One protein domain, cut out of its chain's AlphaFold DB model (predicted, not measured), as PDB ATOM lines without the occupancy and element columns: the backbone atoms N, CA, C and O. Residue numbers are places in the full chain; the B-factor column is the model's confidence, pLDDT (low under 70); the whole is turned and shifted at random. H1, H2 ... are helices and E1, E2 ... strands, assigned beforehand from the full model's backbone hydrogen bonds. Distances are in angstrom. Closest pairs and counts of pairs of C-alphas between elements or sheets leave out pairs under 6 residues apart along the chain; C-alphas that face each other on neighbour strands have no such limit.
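This is residues 103 to 268 of the 291 residues of the protein "PEP-CTERM sorting domain-containing protein" of Phycisphaerales bacterium (UniProt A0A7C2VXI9). Two twisted sheets make a sandwich, only partly face to face and with strands crossed at 50 degrees: the five strands E1 E3 E4 E9 E6 form one wall, the six strands E2 E12 E11 E5 E8 E7 the other. The short pair E10 and E13 covers another part of the five-strand wall, with E10 running on into E11, and the small helix H1 sits beside the strands E2 and E12. The printed part has 166 residues, with one named helix and 13 named strands in the order E1 E2 H1 E3 to E13; it is mostly strand, and each sheet is antiparallel in the orders just named. It is compact, with a radius of gyration of the C-alphas of 14.5 A and spans of 44 by 31 by 26 A.

E1, residues 103 to 108, is an edge strand beside E3, residues 127 to 134, with N 105 and O 130 3.0 A apart. E3 and E4, residues 140 to 147, form a hairpin, with N 129 and O 145 at 2.9 A. Next comes E9, residues 210 to 217, with N 144 and O 213 at 2.8 A, then the edge strand E6, residues 169 to 173, with N 173 and O 214 at 2.9 A. In the other sheet the edge strand E2, residues 114 to 116, has E12, residues 237 to 240, as neighbour, with N 115 and O 239 at 2.8 A. E12 forms a hairpin with E11, residues 226 to 230, with N 228 and O 238 at 2.8 A. E5, residues 153 to 159, follows, with N 157 and O 227 at 2.7 A, then E8, residues 198 to 205, with N 158 and O 201 at 3.0 A. E8 bends by 56 degrees at residue 201 and forms a hairpin with E7, residues 176 to 184, with N 180 and O 202 at 2.9 A; E7 bends by 70 degrees at residue 181. E10, residues 220 to 224, and E13, residues 263 to 267, have N 222 and O 265 3.1 A apart, and this pair faces the five-strand sheet at 9.1 A centre to centre. The sheets make a stack of sheets, face to face in turn. H1, residues 118 to 122, is on the six-strand sheet, over none of its strands, at a height of 5.5 A; its O i to N i+4 pair is within hydrogen-bond range.

E1 begins at C-alpha 103, (42.105, 50.684, 2.318). E3 is 23.9 A long, E4 22.9 A and E9 22.5 A. E7 ends at C-alpha 184, (33.249, 41.516, -21.374), and E13 ends at C-alpha 267, (44.831, 42.331, -9.606).

The two farthest C-alphas, of Glu 136 and Pro 234, are 45.2 A apart. The printed part has no cut. The links E7 to E8 and E12 to E13 are long, with 13 and 22 residues. The mean pLDDT of the printed part is 94.4, and residues 206 to 207 are under 70.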
ATOM      1  N   TYR A 103      42.407  49.624   3.266       97.88
ATOM      2  CA  TYR A 103      42.105  50.684   2.318       97.88
ATOM      3  C   TYR A 103      40.598  50.811   2.166       97.88
ATOM      4  O   TYR A 103      39.924  49.829   1.896       97.88
ATOM      5  N   THR A 104      40.065  52.016   2.299       98.50
ATOM      6  CA  THR A 104      38.633  52.285   2.134       98.50
ATOM      7  C   THR A 104      38.411  53.370   1.100       98.50
ATOM      8  O   THR A 104      39.239  54.273   0.948       98.50
ATOM      9  N   GLY A 105      37.281  53.317   0.409       98.38
ATOM     10  CA  GLY A 105      36.879  54.369  -0.508       98.38
ATOM     11  C   GLY A 105      35.412  54.273  -0.893       98.38
ATOM     12  O   GLY A 105      34.701  53.341  -0.522       98.38
ATOM     13  N   SER A 106      34.945  55.296  -1.596       98.50
ATOM     14  CA  SER A 106      33.588  55.340  -2.121       98.50
ATOM     15  C   SER A 106      33.508  56.240  -3.344       98.50
ATOM     16  O   SER A 106      34.245  57.224  -3.433       98.50
ATOM     17  N   LEU A 107      32.566  55.941  -4.228       98.62
ATOM     18  CA  LEU A 107      32.155  56.780  -5.347       98.62
ATOM     19  C   LEU A 107      30.644  57.007  -5.290       98.62
ATOM     20  O   LEU A 107      29.893  56.140  -4.831       98.62
ATOM     21  N   SER A 108      30.199  58.168  -5.769       98.50
ATOM     22  CA  SER A 108      28.792  58.551  -5.807       98.50
ATOM     23  C   SER A 108      28.432  59.190  -7.146       98.50
ATOM     24  O   SER A 108      29.253  59.824  -7.804       98.50
ATOM     25  N   SER A 109      27.179  59.061  -7.572       98.12
ATOM     26  CA  SER A 109      26.668  59.854  -8.692       98.12
ATOM     27  C   SER A 109      26.545  61.341  -8.339       98.12
ATOM     28  O   SER A 109      26.588  62.186  -9.229       98.12
ATOM     29  N   ASP A 110      26.422  61.680  -7.050       97.12
ATOM     30  CA  ASP A 110      26.197  63.060  -6.593       97.12
ATOM     31  C   ASP A 110      27.456  63.933  -6.659       97.12
ATOM     32  O   ASP A 110      27.361  65.153  -6.803       97.12
ATOM     33  N   ASP A 111      28.636  63.321  -6.548       95.75
ATOM     34  CA  ASP A 111      29.934  63.998  -6.646       95.75
ATOM     35  C   ASP A 111      30.617  63.793  -8.008       95.75
ATOM     36  O   ASP A 111      31.719  64.293  -8.235       95.75
ATOM     37  N   GLY A 112      29.940  63.103  -8.930       97.06
ATOM     38  CA  GLY A 112      30.462  62.770 -10.250       97.06
ATOM     39  C   GLY A 112      31.494  61.641 -10.245       97.06
ATOM     40  O   GLY A 112      32.124  61.421 -11.274       97.06
ATOM     41  N   GLY A 113      31.676  60.926  -9.130       97.94
ATOM     42  CA  GLY A 113      32.506  59.725  -9.062       97.94
ATOM     43  C   GLY A 113      31.911  58.530  -9.815       97.94
ATOM     44  O   GLY A 113      32.656  57.653 -10.246       97.94
ATOM     45  N   ILE A 114      30.588  58.504 -10.007       98.69
ATOM     46  CA  ILE A 114      29.865  57.511 -10.813       98.69
ATOM     47  C   ILE A 114      29.128  58.207 -11.953       98.69
ATOM     48  O   ILE A 114      28.359  59.147 -11.743       98.69
ATOM     49  N   VAL A 115      29.291  57.679 -13.161       98.44
ATOM     50  CA  VAL A 115      28.452  58.004 -14.312       98.44
ATOM     51  C   VAL A 115      27.270  57.039 -14.318       98.44
ATOM     52  O   VAL A 115      27.387  55.893 -14.745       98.44
ATOM     53  N   ALA A 116      26.122  57.497 -13.817       97.75
ATOM     54  CA  ALA A 116      24.863  56.756 -13.857       97.75
ATOM     55  C   ALA A 116      24.006  57.186 -15.058       97.75
ATOM     56  O   ALA A 116      24.066  58.329 -15.514       97.75
ATOM     57  N   THR A 117      23.158  56.286 -15.552       97.38
ATOM     58  CA  THR A 117      22.193  56.563 -16.624       97.38
ATOM     59  C   THR A 117      20.767  56.261 -16.180       97.38
ATOM     60  O   THR A 117      20.543  55.593 -15.170       97.38
ATOM     61  N   GLY A 118      19.790  56.749 -16.951       95.75
ATOM     62  CA  GLY A 118      18.375  56.430 -16.769       95.75
ATOM     63  C   GLY A 118      17.872  56.734 -15.359       95.75
ATOM     64  O   GLY A 118      18.154  57.797 -14.811       95.75
ATOM     65  N   ILE A 119      17.121  55.805 -14.771       95.31
ATOM     66  CA  ILE A 119      16.497  56.047 -13.467       95.31
ATOM     67  C   ILE A 119      17.477  55.949 -12.293       95.31
ATOM     68  O   ILE A 119      17.213  56.519 -11.241       95.31
ATOM     69  N   TRP A 120      18.628  55.294 -12.477       95.94
ATOM     70  CA  TRP A 120      19.724  55.333 -11.499       95.94
ATOM     71  C   TRP A 120      20.391  56.710 -11.408       95.94
ATOM     72  O   TRP A 120      21.021  57.009 -10.399       95.94
ATOM     73  N   LEU A 121      20.225  57.552 -12.433       96.06
ATOM     74  CA  LEU A 121      20.648  58.953 -12.416       96.06
ATOM     75  C   LEU A 121      19.553  59.893 -11.888       96.06
ATOM     76  O   LEU A 121      19.863  60.885 -11.236       96.06
ATOM     77  N   THR A 122      18.281  59.645 -12.221       95.81
ATOM     78  CA  THR A 122      17.206  60.626 -11.973       95.81
ATOM     79  C   THR A 122      16.448  60.432 -10.665       95.81
ATOM     80  O   THR A 122      15.883  61.402 -10.167       95.81
ATOM     81  N   GLU A 123      16.398  59.215 -10.121       95.25
ATOM     82  CA  GLU A 123      15.551  58.889  -8.960       95.25
ATOM     83  C   GLU A 123      16.305  58.894  -7.621       95.25
ATOM     84  O   GLU A 123      15.698  58.707  -6.568       95.25
ATOM     85  N   GLY A 124      17.619  59.119  -7.634       94.31
ATOM     86  CA  GLY A 124      18.417  59.246  -6.422       94.31
ATOM     87  C   GLY A 124      19.896  58.983  -6.661       94.31
ATOM     88  O   GLY A 124      20.369  58.992  -7.795       94.31
ATOM     89  N   THR A 125      20.610  58.741  -5.568       97.38
ATOM     90  CA  THR A 125      22.053  58.522  -5.577       97.38
ATOM     91  C   THR A 125      22.379  57.065  -5.886       97.38
ATOM     92  O   THR A 125      21.913  56.161  -5.192       97.38
ATOM     93  N   THR A 126      23.224  56.848  -6.890       98.12
ATOM     94  CA  THR A 126      23.930  55.577  -7.080       98.12
ATOM     95  C   THR A 126      25.287  55.668  -6.397       98.12
ATOM     96  O   THR A 126      25.981  56.674  -6.549       98.12
ATOM     97  N   SER A 127      25.683  54.642  -5.646       98.38
ATOM     98  CA  SER A 127      26.953  54.625  -4.921       98.38
ATOM     99  C   SER A 127      27.642  53.266  -4.966       98.38
ATOM    100  O   SER A 127      27.006  52.223  -5.104       98.38
ATOM    101  N   LEU A 128      28.964  53.291  -4.826       98.56
ATOM    102  CA  LEU A 128      29.793  52.119  -4.585       98.56
ATOM    103  C   LEU A 128      30.747  52.454  -3.445       98.56
ATOM    104  O   LEU A 128      31.484  53.432  -3.528       98.56
ATOM    105  N   TRP A 129      30.736  51.649  -2.394       98.62
ATOM    106  CA  TRP A 129      31.705  51.702  -1.305       98.62
ATOM    107  C   TRP A 129      32.591  50.460  -1.345       98.62
ATOM    108  O   TRP A 129      32.124  49.394  -1.755       98.62
ATOM    109  N   TRP A 130      33.846  50.596  -0.919       98.69
ATOM    110  CA  TRP A 130      34.747  49.464  -0.751       98.69
ATOM    111  C   TRP A 130      35.625  49.557   0.492       98.69
ATOM    112  O   TRP A 130      36.027  50.644   0.924       98.69
ATOM    113  N   GLU A 131      36.001  48.382   0.984       98.56
ATOM    114  CA  GLU A 131      37.083  48.151   1.928       98.56
ATOM    115  C   GLU A 131      37.951  46.992   1.436       98.56
ATOM    116  O   GLU A 131      37.452  45.931   1.066       98.56
ATOM    117  N   VAL A 132      39.264  47.197   1.428       98.25
ATOM    118  CA  VAL A 132      40.250  46.181   1.074       98.25
ATOM    119  C   VAL A 132      41.206  45.993   2.234       98.25
ATOM    120  O   VAL A 132      41.823  46.958   2.682       98.25
ATOM    121  N   SER A 133      41.347  44.763   2.710       97.06
ATOM    122  CA  SER A 133      42.217  44.425   3.836       97.06
ATOM    123  C   SER A 133      43.068  43.198   3.540       97.06
ATOM    124  O   SER A 133      42.680  42.335   2.758       97.06
ATOM    125  N   GLU A 134      44.249  43.125   4.145       95.00
ATOM    126  CA  GLU A 134      45.091  41.927   4.078       95.00
ATOM    127  C   GLU A 134      44.702  40.948   5.200       95.00
ATOM    128  O   GLU A 134      44.607  41.321   6.373       95.00
ATOM    129  N   ASN A 135      44.468  39.690   4.836       92.81
ATOM    130  CA  ASN A 135      44.206  38.587   5.753       92.81
ATOM    131  C   ASN A 135      45.517  38.092   6.398       92.81
ATOM    132  O   ASN A 135      46.614  38.307   5.886       92.81
ATOM    133  N   GLU A 136      45.421  37.362   7.515       89.88
ATOM    134  CA  GLU A 136      46.603  36.836   8.229       89.88
ATOM    135  C   GLU A 136      47.462  35.873   7.388       89.88
ATOM    136  O   GLU A 136      48.654  35.710   7.652       89.88
ATOM    137  N   ASP A 137      46.865  35.229   6.384       87.94
ATOM    138  CA  ASP A 137      47.536  34.309   5.463       87.94
ATOM    139  C   ASP A 137      48.195  35.011   4.259       87.94
ATOM    140  O   ASP A 137      48.804  34.341   3.422       87.94
ATOM    141  N   GLY A 138      48.114  36.346   4.188       88.62
ATOM    142  CA  GLY A 138      48.645  37.166   3.097       88.62
ATOM    143  C   GLY A 138      47.737  37.249   1.866       88.62
ATOM    144  O   GLY A 138      48.138  37.833   0.858       88.62
ATOM    145  N   SER A 139      46.535  36.665   1.913       93.44
ATOM    146  CA  SER A 139      45.493  36.945   0.922       93.44
ATOM    147  C   SER A 139      44.846  38.308   1.172       93.44
ATOM    148  O   SER A 139      45.023  38.917   2.226       93.44
ATOM    149  N   TRP A 140      44.086  38.800   0.203       96.38
ATOM    150  CA  TRP A 140      43.392  40.078   0.281       96.38
ATOM    151  C   TRP A 140      41.888  39.864   0.303       96.38
ATOM    152  O   TRP A 140      41.349  39.165  -0.554       96.38
ATOM    153  N   ARG A 141      41.223  40.506   1.256       97.44
ATOM    154  CA  ARG A 141      39.773  40.608   1.339       97.44
ATOM    155  C   ARG A 141      39.312  41.902   0.696       97.44
ATOM    156  O   ARG A 141      39.715  42.976   1.135       97.44
ATOM    157  N   TYR A 142      38.415  41.793  -0.270       98.06
ATOM    158  CA  TYR A 142      37.733  42.898  -0.926       98.06
ATOM    159  C   TYR A 142      36.262  42.861  -0.541       98.06
ATOM    160  O   TYR A 142      35.591  41.864  -0.789       98.06
ATOM    161  N   HIS A 143      35.760  43.932   0.058       98.25
ATOM    162  CA  HIS A 143      34.361  44.091   0.430       98.25
ATOM    163  C   HIS A 143      33.787  45.272  -0.339       98.25
ATOM    164  O   HIS A 143      34.284  46.386  -0.205       98.25
ATOM    165  N   TYR A 144      32.757  45.028  -1.141       97.94
ATOM    166  CA  TYR A 144      32.076  46.037  -1.941       97.94
ATOM    167  C   TYR A 144      30.608  46.125  -1.557       97.94
ATOM    168  O   TYR A 144      29.949  45.104  -1.361       97.94
ATOM    169  N   ILE A 145      30.084  47.347  -1.531       97.06
ATOM    170  CA  ILE A 145      28.652  47.612  -1.403       97.06
ATOM    171  C   ILE A 145      28.252  48.577  -2.514       97.06
ATOM    172  O   ILE A 145      28.535  49.773  -2.443       97.06
ATOM    173  N   PHE A 146      27.587  48.058  -3.543       97.38
ATOM    174  CA  PHE A 146      26.955  48.861  -4.584       97.38
ATOM    175  C   PHE A 146      25.499  49.132  -4.207       97.38
ATOM    176  O   PHE A 146      24.784  48.221  -3.801       97.38
ATOM    177  N   THR A 147      25.033  50.369  -4.347       96.94
ATOM    178  CA  THR A 147      23.634  50.743  -4.120       96.94
ATOM    179  C   THR A 147      23.106  51.556  -5.290       96.94
ATOM    180  O   THR A 147      23.652  52.598  -5.640       96.94
ATOM    181  N   ALA A 148      22.001  51.091  -5.858       96.00
ATOM    182  CA  ALA A 148      21.158  51.828  -6.778       96.00
ATOM    183  C   ALA A 148      19.972  52.466  -6.029       96.00
ATOM    184  O   ALA A 148      19.495  51.910  -5.037       96.00
ATOM    185  N   PRO A 149      19.422  53.595  -6.506       95.25
ATOM    186  CA  PRO A 149      18.282  54.238  -5.850       95.25
ATOM    187  C   PRO A 149      16.966  53.461  -6.020       95.25
ATOM    188  O   PRO A 149      16.081  53.522  -5.168       95.25
ATOM    189  N   ILE A 150      16.813  52.741  -7.134       93.25
ATOM    190  CA  ILE A 150      15.611  51.984  -7.507       93.25
ATOM    191  C   ILE A 150      15.970  50.953  -8.588       93.25
ATOM    192  O   ILE A 150      16.962  51.130  -9.284       93.25
ATOM    193  N   ARG A 151      15.118  49.936  -8.783       90.81
ATOM    194  CA  ARG A 151      15.305  48.775  -9.677       90.81
ATOM    195  C   ARG A 151      16.492  47.911  -9.283       90.81
ATOM    196  O   ARG A 151      17.551  48.386  -8.894       90.81
ATOM    197  N   GLU A 152      16.261  46.614  -9.391       91.62
ATOM    198  CA  GLU A 152      17.237  45.633  -8.959       91.62
ATOM    199  C   GLU A 152      18.444  45.621  -9.888       91.62
ATOM    200  O   GLU A 152      18.318  45.744 -11.115       91.62
ATOM    201  N   VAL A 153      19.612  45.473  -9.277       93.56
ATOM    202  CA  VAL A 153      20.860  45.249  -9.997       93.56
ATOM    203  C   VAL A 153      20.796  43.845 -10.577       93.56
ATOM    204  O   VAL A 153      20.512  42.900  -9.854       93.56
ATOM    205  N   SER A 154      21.014  43.716 -11.885       92.94
ATOM    206  CA  SER A 154      21.016  42.417 -12.566       92.94
ATOM    207  C   SER A 154      22.417  41.836 -12.655       92.94
ATOM    208  O   SER A 154      22.575  40.625 -12.559       92.94
ATOM    209  N   HIS A 155      23.419  42.681 -12.893       92.38
ATOM    210  CA  HIS A 155      24.806  42.276 -12.732       92.38
ATOM    211  C   HIS A 155      25.730  43.456 -12.484       92.38
ATOM    212  O   HIS A 155      25.472  44.581 -12.926       92.38
ATOM    213  N   LEU A 156      26.834  43.131 -11.822       95.81
ATOM    214  CA  LEU A 156      27.993  43.977 -11.588       95.81
ATOM    215  C   LEU A 156      29.220  43.291 -12.197       95.81
ATOM    216  O   LEU A 156      29.387  42.086 -12.052       95.81
ATOM    217  N   ILE A 157      30.073  44.043 -12.873       97.62
ATOM    218  CA  ILE A 157      31.373  43.614 -13.378       97.62
ATOM    219  C   ILE A 157      32.420  44.385 -12.584       97.62
ATOM    220  O   ILE A 157      32.336  45.610 -12.510       97.62
ATOM    221  N   LEU A 158      33.375  43.670 -11.994       97.25
ATOM    222  CA  LEU A 158      34.583  44.246 -11.410       97.25
ATOM    223  C   LEU A 158      35.771  43.845 -12.274       97.25
ATOM    224  O   LEU A 158      35.935  42.659 -12.583       97.25
ATOM    225  N   GLU A 159      36.567  44.830 -12.669       97.25
ATOM    226  CA  GLU A 159      37.771  44.607 -13.455       97.25
ATOM    227  C   GLU A 159      38.802  43.756 -12.709       97.25
ATOM    228  O   GLU A 159      38.940  43.829 -11.489       97.25
ATOM    229  N   THR A 160      39.532  42.940 -13.464       95.25
ATOM    230  CA  THR A 160      40.736  42.226 -13.032       95.25
ATOM    231  C   THR A 160      41.699  42.103 -14.218       95.25
ATOM    232  O   THR A 160      41.304  42.302 -15.368       95.25
ATOM    233  N   SER A 161      42.964  41.710 -14.014       88.44
ATOM    234  CA  SER A 161      43.821  41.460 -15.185       88.44
ATOM    235  C   SER A 161      43.318  40.278 -16.009       88.44
ATOM    236  O   SER A 161      42.797  39.303 -15.463       88.44
ATOM    237  N   PRO A 162      43.689  40.226 -17.300       90.25
ATOM    238  CA  PRO A 162      43.507  39.048 -18.150       90.25
ATOM    239  C   PRO A 162      44.168  37.757 -17.644       90.25
ATOM    240  O   PRO A 162      43.963  36.695 -18.229       90.25
ATOM    241  N   THR A 163      45.012  37.835 -16.608       91.12
ATOM    242  CA  THR A 163      45.631  36.663 -15.971       91.12
ATOM    243  C   THR A 163      44.885  36.188 -14.732       91.12
ATOM    244  O   THR A 163      45.283  35.177 -14.157       91.12
ATOM    245  N   PHE A 164      43.854  36.916 -14.303       93.38
ATOM    246  CA  PHE A 164      42.984  36.521 -13.211       93.38
ATOM    247  C   PHE A 164      42.140  35.318 -13.639       93.38
ATOM    248  O   PHE A 164      41.483  35.326 -14.688       93.38
ATOM    249  N   VAL A 165      42.165  34.273 -12.820       93.19
ATOM    250  CA  VAL A 165      41.462  33.009 -13.041       93.19
ATOM    251  C   VAL A 165      40.652  32.619 -11.807       93.19
ATOM    252  O   VAL A 165      40.782  33.214 -10.742       93.19
ATOM    253  N   ALA A 166      39.794  31.606 -11.936       92.75
ATOM    254  CA  ALA A 166      38.942  31.162 -10.832       92.75
ATOM    255  C   ALA A 166      39.754  30.700  -9.607       92.75
ATOM    256  O   ALA A 166      39.313  30.886  -8.479       92.75
ATOM    257  N   GLU A 167      40.949  30.145  -9.819       92.62
ATOM    258  CA  GLU A 167      41.857  29.703  -8.758       92.62
ATOM    259  C   GLU A 167      42.449  30.853  -7.928       92.62
ATOM    260  O   GLU A 167      42.976  30.603  -6.844       92.62
ATOM    261  N   ASP A 168      42.369  32.099  -8.406       94.19
ATOM    262  CA  ASP A 168      42.779  33.272  -7.627       94.19
ATOM    263  C   ASP A 168      41.768  33.626  -6.526       94.19
ATOM    264  O   ASP A 168      42.128  34.348  -5.595       94.19
ATOM    265  N   ILE A 169      40.531  33.122  -6.621       94.88
ATOM    266  CA  ILE A 169      39.461  33.326  -5.640       94.88
ATOM    267  C   ILE A 169      39.561  32.238  -4.565       94.88
ATOM    268  O   ILE A 169      39.336  31.055  -4.820       94.88
ATOM    269  N   LEU A 170      39.863  32.651  -3.338       95.62
ATOM    270  CA  LEU A 170      39.919  31.787  -2.156       95.62
ATOM    271  C   LEU A 170      38.560  31.666  -1.460       95.62
ATOM    272  O   LEU A 170      38.275  30.651  -0.825       95.62
ATOM    273  N   GLY A 171      37.727  32.694  -1.588       94.19
ATOM    274  CA  GLY A 171      36.394  32.746  -1.007       94.19
ATOM    275  C   GLY A 171      35.557  33.832  -1.664       94.19
ATOM    276  O   GLY A 171      36.081  34.860  -2.088       94.19
ATOM    277  N   ILE A 172      34.255  33.589  -1.754       93.12
ATOM    278  CA  ILE A 172      33.278  34.576  -2.200       93.12
ATOM    279  C   ILE A 172      32.039  34.485  -1.314       93.12
ATOM    280  O   ILE A 172      31.568  33.382  -1.027       93.12
ATOM    281  N   ASP A 173      31.538  35.632  -0.875       91.25
ATOM    282  CA  ASP A 173      30.299  35.764  -0.109       91.25
ATOM    283  C   ASP A 173      29.431  36.884  -0.708       91.25
ATOM    284  O   ASP A 173      29.946  37.836  -1.302       91.25
ATOM    285  N   GLY A 174      28.114  36.733  -0.584       84.81
ATOM    286  CA  GLY A 174      27.101  37.590  -1.203       84.81
ATOM    287  C   GLY A 174      25.920  36.806  -1.790       84.81
ATOM    288  O   GLY A 174      26.000  35.604  -2.055       84.81
ATOM    289  N   GLU A 175      24.801  37.497  -2.017       83.00
ATOM    290  CA  GLU A 175      23.606  36.929  -2.661       83.00
ATOM    291  C   GLU A 175      23.803  36.854  -4.186       83.00
ATOM    292  O   GLU A 175      23.393  37.735  -4.938       83.00
ATOM    293  N   LEU A 176      24.484  35.799  -4.642       84.00
ATOM    294  CA  LEU A 176      24.898  35.619  -6.037       84.00
ATOM    295  C   LEU A 176      24.167  34.460  -6.721       84.00
ATOM    296  O   LEU A 176      24.068  33.364  -6.171       84.00
ATOM    297  N   GLU A 177      23.733  34.668  -7.966       86.31
ATOM    298  CA  GLU A 177      23.225  33.584  -8.822       86.31
ATOM    299  C   GLU A 177      24.345  32.872  -9.590       86.31
ATOM    300  O   GLU A 177      24.226  31.697  -9.947       86.31
ATOM    301  N   GLY A 178      25.448  33.573  -9.842       90.50
ATOM    302  CA  GLY A 178      26.592  33.032 -10.555       90.50
ATOM    303  C   GLY A 178      27.679  34.069 -10.793       90.50
ATOM    304  O   GLY A 178      27.471  35.268 -10.606       90.50
ATOM    305  N   ILE A 179      28.842  33.580 -11.224       94.06
ATOM    306  CA  ILE A 179      29.963  34.416 -11.652       94.06
ATOM    307  C   ILE A 179      30.478  33.988 -13.025       94.06
ATOM    308  O   ILE A 179      30.441  32.805 -13.373       94.06
ATOM    309  N   GLU A 180      31.002  34.940 -13.789       95.88
ATOM    310  CA  GLU A 180      31.659  34.694 -15.071       95.88
ATOM    311  C   GLU A 180      32.951  35.516 -15.183       95.88
ATOM    312  O   GLU A 180      32.916  36.742 -15.098       95.88
ATOM    313  N   ILE A 181      34.086  34.847 -15.407       96.31
ATOM    314  CA  ILE A 181      35.411  35.478 -15.537       96.31
ATOM    315  C   ILE A 181      35.853  35.397 -16.995       96.31
ATOM    316  O   ILE A 181      36.101  34.300 -17.503       96.31
ATOM    317  N   LYS A 182      35.909  36.543 -17.677       97.12
ATOM    318  CA  LYS A 182      36.321  36.654 -19.086       97.12
ATOM    319  C   LYS A 182      36.473  38.120 -19.505       97.12
ATOM    320  O   LYS A 182      36.207  39.031 -18.729       97.12
ATOM    321  N   TRP A 183      36.791  38.319 -20.784       97.44
ATOM    322  CA  TRP A 183      36.547  39.578 -21.486       97.44
ATOM    323  C   TRP A 183      35.047  39.831 -21.676       97.44
ATOM    324  O   TRP A 183      34.339  39.033 -22.303       97.44
ATOM    325  N   HIS A 184      34.587  40.973 -21.183       97.75
ATOM    326  CA  HIS A 184      33.249  41.516 -21.374       97.75
ATOM    327  C   HIS A 184      33.336  42.673 -22.362       97.75
ATOM    328  O   HIS A 184      33.996  43.672 -22.106       97.75
ATOM    329  N   GLN A 185      32.681  42.530 -23.511       98.00
ATOM    330  CA  GLN A 185      32.805  43.512 -24.586       98.00
ATOM    331  C   GLN A 185      31.834  44.678 -24.380       98.00
ATOM    332  O   GLN A 185      30.650  44.435 -24.131       98.00
ATOM    333  N   ALA A 186      32.283  45.920 -24.561       97.31
ATOM    334  CA  ALA A 186      31.430  47.115 -24.554       97.31
ATOM    335  C   ALA A 186      30.385  47.088 -25.675       97.31
ATOM    336  O   ALA A 186      29.266  47.579 -25.541       97.31
ATOM    337  N   SER A 187      30.730  46.447 -26.791       96.19
ATOM    338  CA  SER A 187      29.820  46.254 -27.923       96.19
ATOM    339  C   SER A 187      28.768  45.157 -27.703       96.19
ATOM    340  O   SER A 187      27.846  45.027 -28.515       96.19
ATOM    341  N   ALA A 188      28.879  44.356 -26.637       95.94
ATOM    342  CA  ALA A 188      27.939  43.274 -26.381       95.94
ATOM    343  C   ALA A 188      26.566  43.832 -25.961       95.94
ATOM    344  O   ALA A 188      26.494  44.686 -25.078       95.94
ATOM    345  N   PRO A 189      25.446  43.293 -26.485       92.44
ATOM    346  CA  PRO A 189      24.103  43.714 -26.071       92.44
ATOM    347  C   PRO A 189      23.826  43.567 -24.568       92.44
ATOM    348  O   PRO A 189      22.918  44.209 -24.051       92.44
ATOM    349  N   SER A 190      24.578  42.708 -23.872       91.69
ATOM    350  CA  SER A 190      24.472  42.530 -22.424       91.69
ATOM    351  C   SER A 190      25.085  43.673 -21.617       91.69
ATOM    352  O   SER A 190      24.752  43.767 -20.442       91.69
ATOM    353  N   ASN A 191      25.923  44.524 -22.220       95.81
ATOM    354  CA  ASN A 191      26.700  45.569 -21.542       95.81
ATOM    355  C   ASN A 191      26.418  46.955 -22.163       95.81
ATOM    356  O   ASN A 191      27.335  47.631 -22.638       95.81
ATOM    357  N   PRO A 192      25.145  47.385 -22.249       96.06
ATOM    358  CA  PRO A 192      24.793  48.619 -22.938       96.06
ATOM    359  C   PRO A 192      25.503  49.828 -22.321       96.06
ATOM    360  O   PRO A 192      25.453  50.039 -21.115       96.06
ATOM    361  N   GLY A 193      26.142  50.649 -23.151       95.38
ATOM    362  CA  GLY A 193      26.774  51.890 -22.699       95.38
ATOM    363  C   GLY A 193      28.039  51.711 -21.856       95.38
ATOM    364  O   GLY A 193      28.541  52.716 -21.365       95.38
ATOM    365  N   MET A 194      28.555  50.487 -21.698       97.88
ATOM    366  CA  MET A 194      29.867  50.268 -21.088       97.88
ATOM    367  C   MET A 194      30.950  50.991 -21.921       97.88
ATOM    368  O   MET A 194      30.904  50.872 -23.149       97.88
ATOM    369  N   PRO A 195      31.863  51.768 -21.303       98.00
ATOM    370  CA  PRO A 195      32.832  52.598 -22.028       98.00
ATOM    371  C   PRO A 195      33.791  51.827 -22.945       98.00
ATOM    372  O   PRO A 195      33.890  52.172 -24.123       98.00
ATOM    373  N   ASP A 196      34.456  50.792 -22.429       98.19
ATOM    374  CA  ASP A 196      35.434  49.975 -23.159       98.19
ATOM    375  C   ASP A 196      35.302  48.482 -22.800       98.19
ATOM    376  O   ASP A 196      34.505  48.097 -21.940       98.19
ATOM    377  N   ASP A 197      36.025  47.620 -23.511       97.81
ATOM    378  CA  ASP A 197      36.100  46.193 -23.193       97.81
ATOM    379  C   ASP A 197      36.874  45.990 -21.877       97.81
ATOM    380  O   ASP A 197      37.997  46.466 -21.741       97.81
ATOM    381  N   VAL A 198      36.316  45.217 -20.941       96.94
ATOM    382  CA  VAL A 198      36.928  44.964 -19.624       96.94
ATOM    383  C   VAL A 198      37.107  43.466 -19.396       96.94
ATOM    384  O   VAL A 198      36.203  42.670 -19.674       96.94
ATOM    385  N   TYR A 199      38.274  43.047 -18.908       97.12
ATOM    386  CA  TYR A 199      38.433  41.697 -18.372       97.12
ATOM    387  C   TYR A 199      38.070  41.734 -16.896       97.12
ATOM    388  O   TYR A 199      38.526  42.603 -16.165       97.12
ATOM    389  N   GLY A 200      37.217  40.825 -16.445       96.62
ATOM    390  CA  GLY A 200      36.764  40.915 -15.069       96.62
ATOM    391  C   GLY A 200      35.815  39.821 -14.647       96.62
ATOM    392  O   GLY A 200      35.401  38.960 -15.435       96.62
ATOM    393  N   ILE A 201      35.455  39.890 -13.373       96.38
ATOM    394  CA  ILE A 201      34.462  39.019 -12.762       96.38
ATOM    395  C   ILE A 201      33.107  39.700 -12.914       96.38
ATOM    396  O   ILE A 201      32.875  40.779 -12.373       96.38
ATOM    397  N   LYS A 202      32.203  39.060 -13.647       96.06
ATOM    398  CA  LYS A 202      30.797  39.443 -13.703       96.06
ATOM    399  C   LYS A 202      30.028  38.646 -12.665       96.06
ATOM    400  O   LYS A 202      30.024  37.422 -12.726       96.06
ATOM    401  N   PHE A 203      29.369  39.342 -11.756       93.75
ATOM    402  CA  PHE A 203      28.487  38.804 -10.732       93.75
ATOM    403  C   PHE A 203      27.047  38.952 -11.208       93.75
ATOM    404  O   PHE A 203      26.601  40.068 -11.471       93.75
ATOM    405  N   GLU A 204      26.330  37.840 -11.331       90.69
ATOM    406  CA  GLU A 204      24.886  37.854 -11.559       90.69
ATOM    407  C   GLU A 204      24.197  37.999 -10.200       90.69
ATOM    408  O   GLU A 204      24.388  37.167  -9.307       90.69
ATOM    409  N   THR A 205      23.414  39.060 -10.035       74.62
ATOM    410  CA  THR A 205      22.722  39.359  -8.781       74.62
ATOM    411  C   THR A 205      21.224  39.281  -8.993       74.62
ATOM    412  O   THR A 205      20.671  39.943  -9.870       74.62
ATOM    413  N   ALA A 206      20.559  38.463  -8.180       56.31
ATOM    414  CA  ALA A 206      19.114  38.476  -8.083       56.31
ATOM    415  C   ALA A 206      18.702  38.932  -6.699       56.31
ATOM    416  O   ALA A 206      18.991  38.268  -5.707       56.31
ATOM    417  N   GLN A 207      17.899  39.994  -6.739       68.62
ATOM    418  CA  GLN A 207      17.175  40.656  -5.663       68.62
ATOM    419  C   GLN A 207      17.891  41.881  -5.098       68.62
ATOM    420  O   GLN A 207      19.057  41.862  -4.724       68.62
ATOM    421  N   GLY A 208      17.127  42.969  -5.019       85.19
ATOM    422  CA  GLY A 208      17.518  44.168  -4.294       85.19
ATOM    423  C   GLY A 208      18.202  45.261  -5.114       85.19
ATOM    424  O   GLY A 208      18.767  45.074  -6.190       85.19
ATOM    425  N   THR A 209      18.115  46.466  -4.558       93.25
ATOM    426  CA  THR A 209      18.792  47.675  -5.036       93.25
ATOM    427  C   THR A 209      20.199  47.818  -4.458       93.25
ATOM    428  O   THR A 209      20.927  48.721  -4.853       93.25
ATOM    429  N   THR A 210      20.584  46.951  -3.521       93.88
ATOM    430  CA  THR A 210      21.898  46.941  -2.878       93.88
ATOM    431  C   THR A 210      22.544  45.585  -3.104       93.88
ATOM    432  O   THR A 210      21.917  44.559  -2.863       93.88
ATOM    433  N   VAL A 211      23.791  45.602  -3.560       93.25
ATOM    434  CA  VAL A 211      24.615  44.426  -3.823       93.25
ATOM    435  C   VAL A 211      25.827  44.491  -2.910       93.25
ATOM    436  O   VAL A 211      26.622  45.425  -3.004       93.25
ATOM    437  N   GLU A 212      25.955  43.500  -2.036       94.88
ATOM    438  CA  GLU A 212      27.102  43.319  -1.153       94.88
ATOM    439  C   GLU A 212      27.920  42.117  -1.627       94.88
ATOM    440  O   GLU A 212      27.372  41.034  -1.834       94.88
ATOM    441  N   LEU A 213      29.221  42.328  -1.830       94.19
ATOM    442  CA  LEU A 213      30.153  41.315  -2.320       94.19
ATOM    443  C   LEU A 213      31.385  41.279  -1.436       94.19
ATOM    444  O   LEU A 213      31.997  42.318  -1.190       94.19
ATOM    445  N   ILE A 214      31.785  40.083  -1.026       96.38
ATOM    446  CA  ILE A 214      33.059  39.856  -0.351       96.38
ATOM    447  C   ILE A 214      33.848  38.841  -1.164       96.38
ATOM    448  O   ILE A 214      33.339  37.770  -1.482       96.38
ATOM    449  N   ILE A 215      35.089  39.173  -1.506       96.25
ATOM    450  CA  ILE A 215      35.995  38.322  -2.275       96.25
ATOM    451  C   ILE A 215      37.300  38.219  -1.498       96.25
ATOM    452  O   ILE A 215      37.953  39.230  -1.255       96.25
ATOM    453  N   ASP A 216      37.701  37.009  -1.137       96.81
ATOM    454  CA  ASP A 216      39.055  36.728  -0.670       96.81
ATOM    455  C   ASP A 216      39.872  36.226  -1.867       96.81
ATOM    456  O   ASP A 216      39.477  35.260  -2.524       96.81
ATOM    457  N   ALA A 217      40.992  36.875  -2.180       95.31
ATOM    458  CA  ALA A 217      41.806  36.559  -3.353       95.31
ATOM    459  C   ALA A 217      43.314  36.647  -3.084       95.31
ATOM    460  O   ALA A 217      43.777  37.391  -2.223       95.31
ATOM    461  N   LEU A 218      44.113  35.928  -3.879       91.25
ATOM    462  CA  LEU A 218      45.587  36.004  -3.839       91.25
ATOM    463  C   LEU A 218      46.163  37.241  -4.552       91.25
ATOM    464  O   LEU A 218      47.380  37.409  -4.651       91.25
ATOM    465  N   ARG A 219      45.289  38.090  -5.091       92.62
ATOM    466  CA  ARG A 219      45.635  39.236  -5.930       92.62
ATOM    467  C   ARG A 219      45.673  40.507  -5.090       92.62
ATOM    468  O   ARG A 219      44.830  40.690  -4.215       92.62
ATOM    469  N   MET A 220      46.681  41.342  -5.330       93.12
ATOM    470  CA  MET A 220      46.914  42.587  -4.594       93.12
ATOM    471  C   MET A 220      45.974  43.690  -5.096       93.12
ATOM    472  O   MET A 220      45.601  43.669  -6.270       93.12
ATOM    473  N   PRO A 221      45.630  44.682  -4.258       95.50
ATOM    474  CA  PRO A 221      44.780  45.775  -4.695       95.50
ATOM    475  C   PRO A 221      45.503  46.673  -5.693       95.50
ATOM    476  O   PRO A 221      46.602  47.167  -5.417       95.50
ATOM    477  N   VAL A 222      44.842  46.942  -6.813       95.19
ATOM    478  CA  VAL A 222      45.223  47.972  -7.790       95.19
ATOM    479  C   VAL A 222      44.024  48.863  -8.088       95.19
ATOM    480  O   VAL A 222      42.903  48.521  -7.723       95.19
ATOM    481  N   TRP A 223      44.255  50.002  -8.734       97.19
ATOM    482  CA  TRP A 223      43.169  50.819  -9.271       97.19
ATOM    483  C   TRP A 223      42.614  50.172 -10.540       97.19
ATOM    484  O   TRP A 223      43.416  49.760 -11.369       97.19
ATOM    485  N   GLY A 224      41.292  50.094 -10.640       97.31
ATOM    486  CA  GLY A 224      40.560  49.560 -11.786       97.31
ATOM    487  C   GLY A 224      39.112  50.039 -11.811       97.31
ATOM    488  O   GLY A 224      38.708  50.899 -11.009       97.31
ATOM    489  N   ASP A 225      38.327  49.424 -12.686       98.19
ATOM    490  CA  ASP A 225      36.969  49.852 -12.990       98.19
ATOM    491  C   ASP A 225      35.859  48.902 -12.519       98.19
ATOM    492  O   ASP A 225      36.051  47.729 -12.172       98.19
ATOM    493  N   PHE A 226      34.634  49.433 -12.524       98.31
ATOM    494  CA  PHE A 226      33.417  48.646 -12.392       98.31
ATOM    495  C   PHE A 226      32.348  49.065 -13.403       98.31
ATOM    496  O   PHE A 226      32.237  50.226 -13.799       98.31
ATOM    497  N   TYR A 227      31.468  48.124 -13.733       98.44
ATOM    498  CA  TYR A 227      30.252  48.385 -14.500       98.44
ATOM    499  C   TYR A 227      29.060  47.649 -13.894       98.44
ATOM    500  O   TYR A 227      29.116  46.454 -13.639       98.44
ATOM    501  N   ALA A 228      27.947  48.343 -13.700       97.19
ATOM    502  CA  ALA A 228      26.705  47.799 -13.175       97.19
ATOM    503  C   ALA A 228      25.546  48.093 -14.121       97.19
ATOM    504  O   ALA A 228      25.482  49.157 -14.748       97.19
ATOM    505  N   LYS A 229      24.565  47.190 -14.156       95.75
ATOM    506  CA  LYS A 229      23.287  47.463 -14.814       95.75
ATOM    507  C   LYS A 229      22.103  46.786 -14.149       95.75
ATOM    508  O   LYS A 229      22.242  45.793 -13.433       95.75
ATOM    509  N   ASP A 230      20.918  47.271 -14.488       94.75
ATOM    510  CA  ASP A 230      19.667  46.613 -14.136       94.75
ATOM    511  C   ASP A 230      19.210  45.562 -15.168       94.75
ATOM    512  O   ASP A 230      19.833  45.327 -16.214       94.75
ATOM    513  N   GLY A 231      18.127  44.861 -14.827       89.44
ATOM    514  CA  GLY A 231      17.525  43.812 -15.656       89.44
ATOM    515  C   GLY A 231      16.351  44.264 -16.528       89.44
ATOM    516  O   GLY A 231      15.708  43.424 -17.152       89.44
ATOM    517  N   GLY A 232      16.007  45.554 -16.553       86.62
ATOM    518  CA  GLY A 232      14.773  45.996 -17.210       86.62
ATOM    519  C   GLY A 232      14.985  46.699 -18.552       86.62
ATOM    520  O   GLY A 232      16.087  46.770 -19.096       86.62
ATOM    521  N   ASN A 233      13.882  47.214 -19.102       86.62
ATOM    522  CA  ASN A 233      13.811  47.806 -20.437       86.62
ATOM    523  C   ASN A 233      12.968  49.105 -20.405       86.62
ATOM    524  O   ASN A 233      11.769  49.018 -20.134       86.62
ATOM    525  N   PRO A 234      13.544  50.299 -20.652       89.88
ATOM    526  CA  PRO A 234      14.944  50.540 -21.006       89.88
ATOM    527  C   PRO A 234      15.894  50.191 -19.857       89.88
ATOM    528  O   PRO A 234      15.533  50.318 -18.681       89.88
ATOM    529  N   THR A 235      17.086  49.721 -20.218       94.38
ATOM    530  CA  THR A 235      18.151  49.367 -19.274       94.38
ATOM    531  C   THR A 235      18.792  50.621 -18.703       94.38
ATOM    532  O   THR A 235      18.967  51.617 -19.405       94.38
ATOM    533  N   THR A 236      19.129  50.553 -17.425       96.31
ATOM    534  CA  THR A 236      19.841  51.598 -16.695       96.31
ATOM    535  C   THR A 236      21.191  51.048 -16.238       96.31
ATOM    536  O   THR A 236      21.318  49.846 -15.996       96.31
ATOM    537  N   THR A 237      22.201  51.909 -16.160       97.69
ATOM    538  CA  THR A 237      23.598  51.498 -15.975       97.69
ATOM    539  C   THR A 237      24.350  52.469 -15.079       97.69
ATOM    540  O   THR A 237      23.946  53.625 -14.944       97.69
ATOM    541  N   ALA A 238      25.460  52.017 -14.506       98.25
ATOM    542  CA  ALA A 238      26.401  52.853 -13.775       98.25
ATOM    543  C   ALA A 238      27.825  52.310 -13.902       98.25
ATOM    544  O   ALA A 238      28.023  51.100 -13.892       98.25
ATOM    545  N   TRP A 239      28.802  53.200 -13.986       98.69
ATOM    546  CA  TRP A 239      30.228  52.873 -13.930       98.69
ATOM    547  C   TRP A 239      30.982  54.010 -13.246       98.69
ATOM    548  O   TRP A 239      30.467  55.127 -13.128       98.69
ATOM    549  N   ASN A 240      32.185  53.743 -12.757       98.62
ATOM    550  CA  ASN A 240      33.025  54.777 -12.168       98.62
ATOM    551  C   ASN A 240      33.498  55.776 -13.234       98.62
ATOM    552  O   ASN A 240      33.733  55.419 -14.380       98.62
ATOM    553  N   ALA A 241      33.653  57.046 -12.866       98.00
ATOM    554  CA  ALA A 241      34.015  58.098 -13.820       98.00
ATOM    555  C   ALA A 241      35.429  57.956 -14.413       98.00
ATOM    556  O   ALA A 241      35.729  58.618 -15.407       98.00
ATOM    557  N   GLY A 242      36.276  57.126 -13.794       97.19
ATOM    558  CA  GLY A 242      37.576  56.718 -14.324       97.19
ATOM    559  C   GLY A 242      37.473  55.867 -15.588       97.19
ATOM    560  O   GLY A 242      38.264  56.095 -16.500       97.19
ATOM    561  N   PHE A 243      36.438  55.020 -15.684       97.88
ATOM    562  CA  PHE A 243      36.253  54.084 -16.790       97.88
ATOM    563  C   PHE A 243      35.970  54.826 -18.101       97.88
ATOM    564  O   PHE A 243      34.859  55.310 -18.368       97.88
ATOM    565  N   GLY A 244      37.022  54.969 -18.904       95.44
ATOM    566  CA  GLY A 244      37.041  55.745 -20.138       95.44
ATOM    567  C   GLY A 244      37.081  54.877 -21.391       95.44
ATOM    568  O   GLY A 244      37.105  53.660 -21.332       95.44
ATOM    569  N   SER A 245      37.102  55.521 -22.560       92.75
ATOM    570  CA  SER A 245      37.516  54.870 -23.808       92.75
ATOM    571  C   SER A 245      38.378  55.842 -24.623       92.75
ATOM    572  O   SER A 245      37.882  56.904 -25.030       92.75
ATOM    573  N   PRO A 246      39.669  55.540 -24.859       91.88
ATOM    574  CA  PRO A 246      40.402  54.374 -24.352       91.88
ATOM    575  C   PRO A 246      40.531  54.375 -22.824       91.88
ATOM    576  O   PRO A 246      40.652  55.445 -22.220       91.88
ATOM    577  N   ASP A 247      40.528  53.181 -22.248       92.75
ATOM    578  CA  ASP A 247      40.677  52.982 -20.811       92.75
ATOM    579  C   ASP A 247      42.151  52.993 -20.329       92.75
ATOM    580  O   ASP A 247      43.058  52.548 -21.046       92.75
ATOM    581  N   PHE A 248      42.394  53.569 -19.141       92.06
ATOM    582  CA  PHE A 248      43.717  53.725 -18.527       92.06
ATOM    583  C   PHE A 248      43.688  53.796 -16.989       92.06
ATOM    584  O   PHE A 248      43.555  54.881 -16.407       92.06
ATOM    585  N   ASP A 249      44.058  52.685 -16.357       93.94
ATOM    586  CA  ASP A 249      44.195  52.617 -14.905       93.94
ATOM    587  C   ASP A 249      45.393  53.384 -14.316       93.94
ATOM    588  O   ASP A 249      46.522  53.350 -14.836       93.94
ATOM    589  N   PRO A 250      45.216  54.032 -13.149       94.25
ATOM    590  CA  PRO A 250      46.317  54.586 -12.379       94.25
ATOM    591  C   PRO A 250      47.306  53.516 -11.895       94.25
ATOM    592  O   PRO A 250      46.965  52.590 -11.170       94.25
ATOM    593  N   THR A 251      48.599  53.733 -12.136       92.00
ATOM    594  CA  THR A 251      49.666  52.821 -11.672       92.00
ATOM    595  C   THR A 251      50.171  53.123 -10.253       92.00
ATOM    596  O   THR A 251      51.245  52.658  -9.860       92.00
ATOM    597  N   ALA A 252      49.498  54.007  -9.511       93.00
ATOM    598  CA  ALA A 252      49.915  54.360  -8.157       93.00
ATOM    599  C   ALA A 252      49.590  53.217  -7.177       93.00
ATOM    600  O   ALA A 252      48.621  52.496  -7.399       93.00
ATOM    601  N   PRO A 253      50.342  53.063  -6.071       92.31
ATOM    602  CA  PRO A 253      50.004  52.077  -5.047       92.31
ATOM    603  C   PRO A 253      48.589  52.274  -4.486       92.31
ATOM    604  O   PRO A 253      48.079  53.400  -4.467       92.31
ATOM    605  N   ALA A 254      47.996  51.193  -3.974       94.56
ATOM    606  CA  ALA A 254      46.722  51.247  -3.268       94.56
ATOM    607  C   ALA A 254      46.773  52.241  -2.095       94.56
ATOM    608  O   ALA A 254      47.752  52.313  -1.342       94.56
ATOM    609  N   ALA A 255      45.706  53.023  -1.954       96.19
ATOM    610  CA  ALA A 255      45.546  54.032  -0.918       96.19
ATOM    611  C   ALA A 255      44.056  54.233  -0.600       96.19
ATOM    612  O   ALA A 255      43.188  53.756  -1.323       96.19
ATOM    613  N   ASN A 256      43.763  54.953   0.487       98.06
ATOM    614  CA  ASN A 256      42.393  55.354   0.808       98.06
ATOM    615  C   ASN A 256      41.848  56.374  -0.203       98.06
ATOM    616  O   ASN A 256      42.584  57.237  -0.687       98.06
ATOM    617  N   GLY A 257      40.534  56.337  -0.408       97.69
ATOM    618  CA  GLY A 257      39.809  57.164  -1.363       97.69
ATOM    619  C   GLY A 257      39.819  56.572  -2.766       97.69
ATOM    620  O   GLY A 257      40.184  55.420  -2.964       97.69
ATOM    621  N   SER A 258      39.398  57.379  -3.734       97.94
ATOM    622  CA  SER A 258      39.493  57.056  -5.155       97.94
ATOM    623  C   SER A 258      40.652  57.819  -5.787       97.94
ATOM    624  O   SER A 258      40.854  59.000  -5.488       97.94
ATOM    625  N   LEU A 259      41.380  57.173  -6.697       97.62
ATOM    626  CA  LEU A 259      42.348  57.839  -7.560       97.62
ATOM    627  C   LEU A 259      41.772  57.977  -8.970       97.62
ATOM    628  O   LEU A 259      41.416  56.988  -9.595       97.62
ATOM    629  N   ASN A 260      41.679  59.210  -9.476       97.19
ATOM    630  CA  ASN A 260      41.140  59.511 -10.810       97.19
ATOM    631  C   ASN A 260      39.755  58.894 -11.086       97.19
ATOM    632  O   ASN A 260      39.457  58.562 -12.225       97.19
ATOM    633  N   GLY A 261      38.924  58.709 -10.058       97.31
ATOM    634  CA  GLY A 261      37.616  58.079 -10.218       97.31
ATOM    635  C   GLY A 261      37.673  56.566 -10.414       97.31
ATOM    636  O   GLY A 261      36.715  56.035 -10.947       97.31
ATOM    637  N   HIS A 262      38.750  55.880 -10.024       98.12
ATOM    638  CA  HIS A 262      38.869  54.415 -10.066       98.12
ATOM    639  C   HIS A 262      38.619  53.819  -8.676       98.12
ATOM    640  O   HIS A 262      38.671  54.531  -7.659       98.12
ATOM    641  N   VAL A 263      38.354  52.519  -8.627       98.00
ATOM    642  CA  VAL A 263      38.153  51.754  -7.388       98.00
ATOM    643  C   VAL A 263      39.292  50.770  -7.177       98.00
ATOM    644  O   VAL A 263      40.054  50.503  -8.100       98.00
ATOM    645  N   LEU A 264      39.454  50.252  -5.959       97.69
ATOM    646  CA  LEU A 264      40.412  49.168  -5.751       97.69
ATOM    647  C   LEU A 264      39.802  47.846  -6.205       97.69
ATOM    648  O   LEU A 264      38.712  47.509  -5.749       97.69
ATOM    649  N   VAL A 265      40.513  47.100  -7.049       96.81
ATOM    650  CA  VAL A 265      40.111  45.797  -7.600       96.81
ATOM    651  C   VAL A 265      41.204  44.738  -7.386       96.81
ATOM    652  O   VAL A 265      42.372  45.101  -7.196       96.81
ATOM    653  N   PRO A 266      40.859  43.433  -7.376       94.81
ATOM    654  CA  PRO A 266      41.846  42.373  -7.217       94.81
ATOM    655  C   PRO A 266      42.664  42.165  -8.492       94.81
ATOM    656  O   PRO A 266      42.185  41.568  -9.457       94.81
ATOM    657  N   ASP A 267      43.936  42.578  -8.477       84.94
ATOM    658  CA  ASP A 267      44.831  42.331  -9.606       84.94
ATOM    659  C   ASP A 267      46.323  42.075  -9.261       84.94
ATOM    660  O   ASP A 267      46.702  41.632  -8.174       84.94
ATOM    661  N   THR A 268      47.197  42.176 -10.263       71.75
ATOM    662  CA  THR A 268      48.422  41.403 -10.372       71.75
ATOM    663  C   THR A 268      49.618  42.168  -9.843       71.75
ATOM    664  O   THR A 268      49.985  43.223 -10.342       71.75
TER     665      THR A 268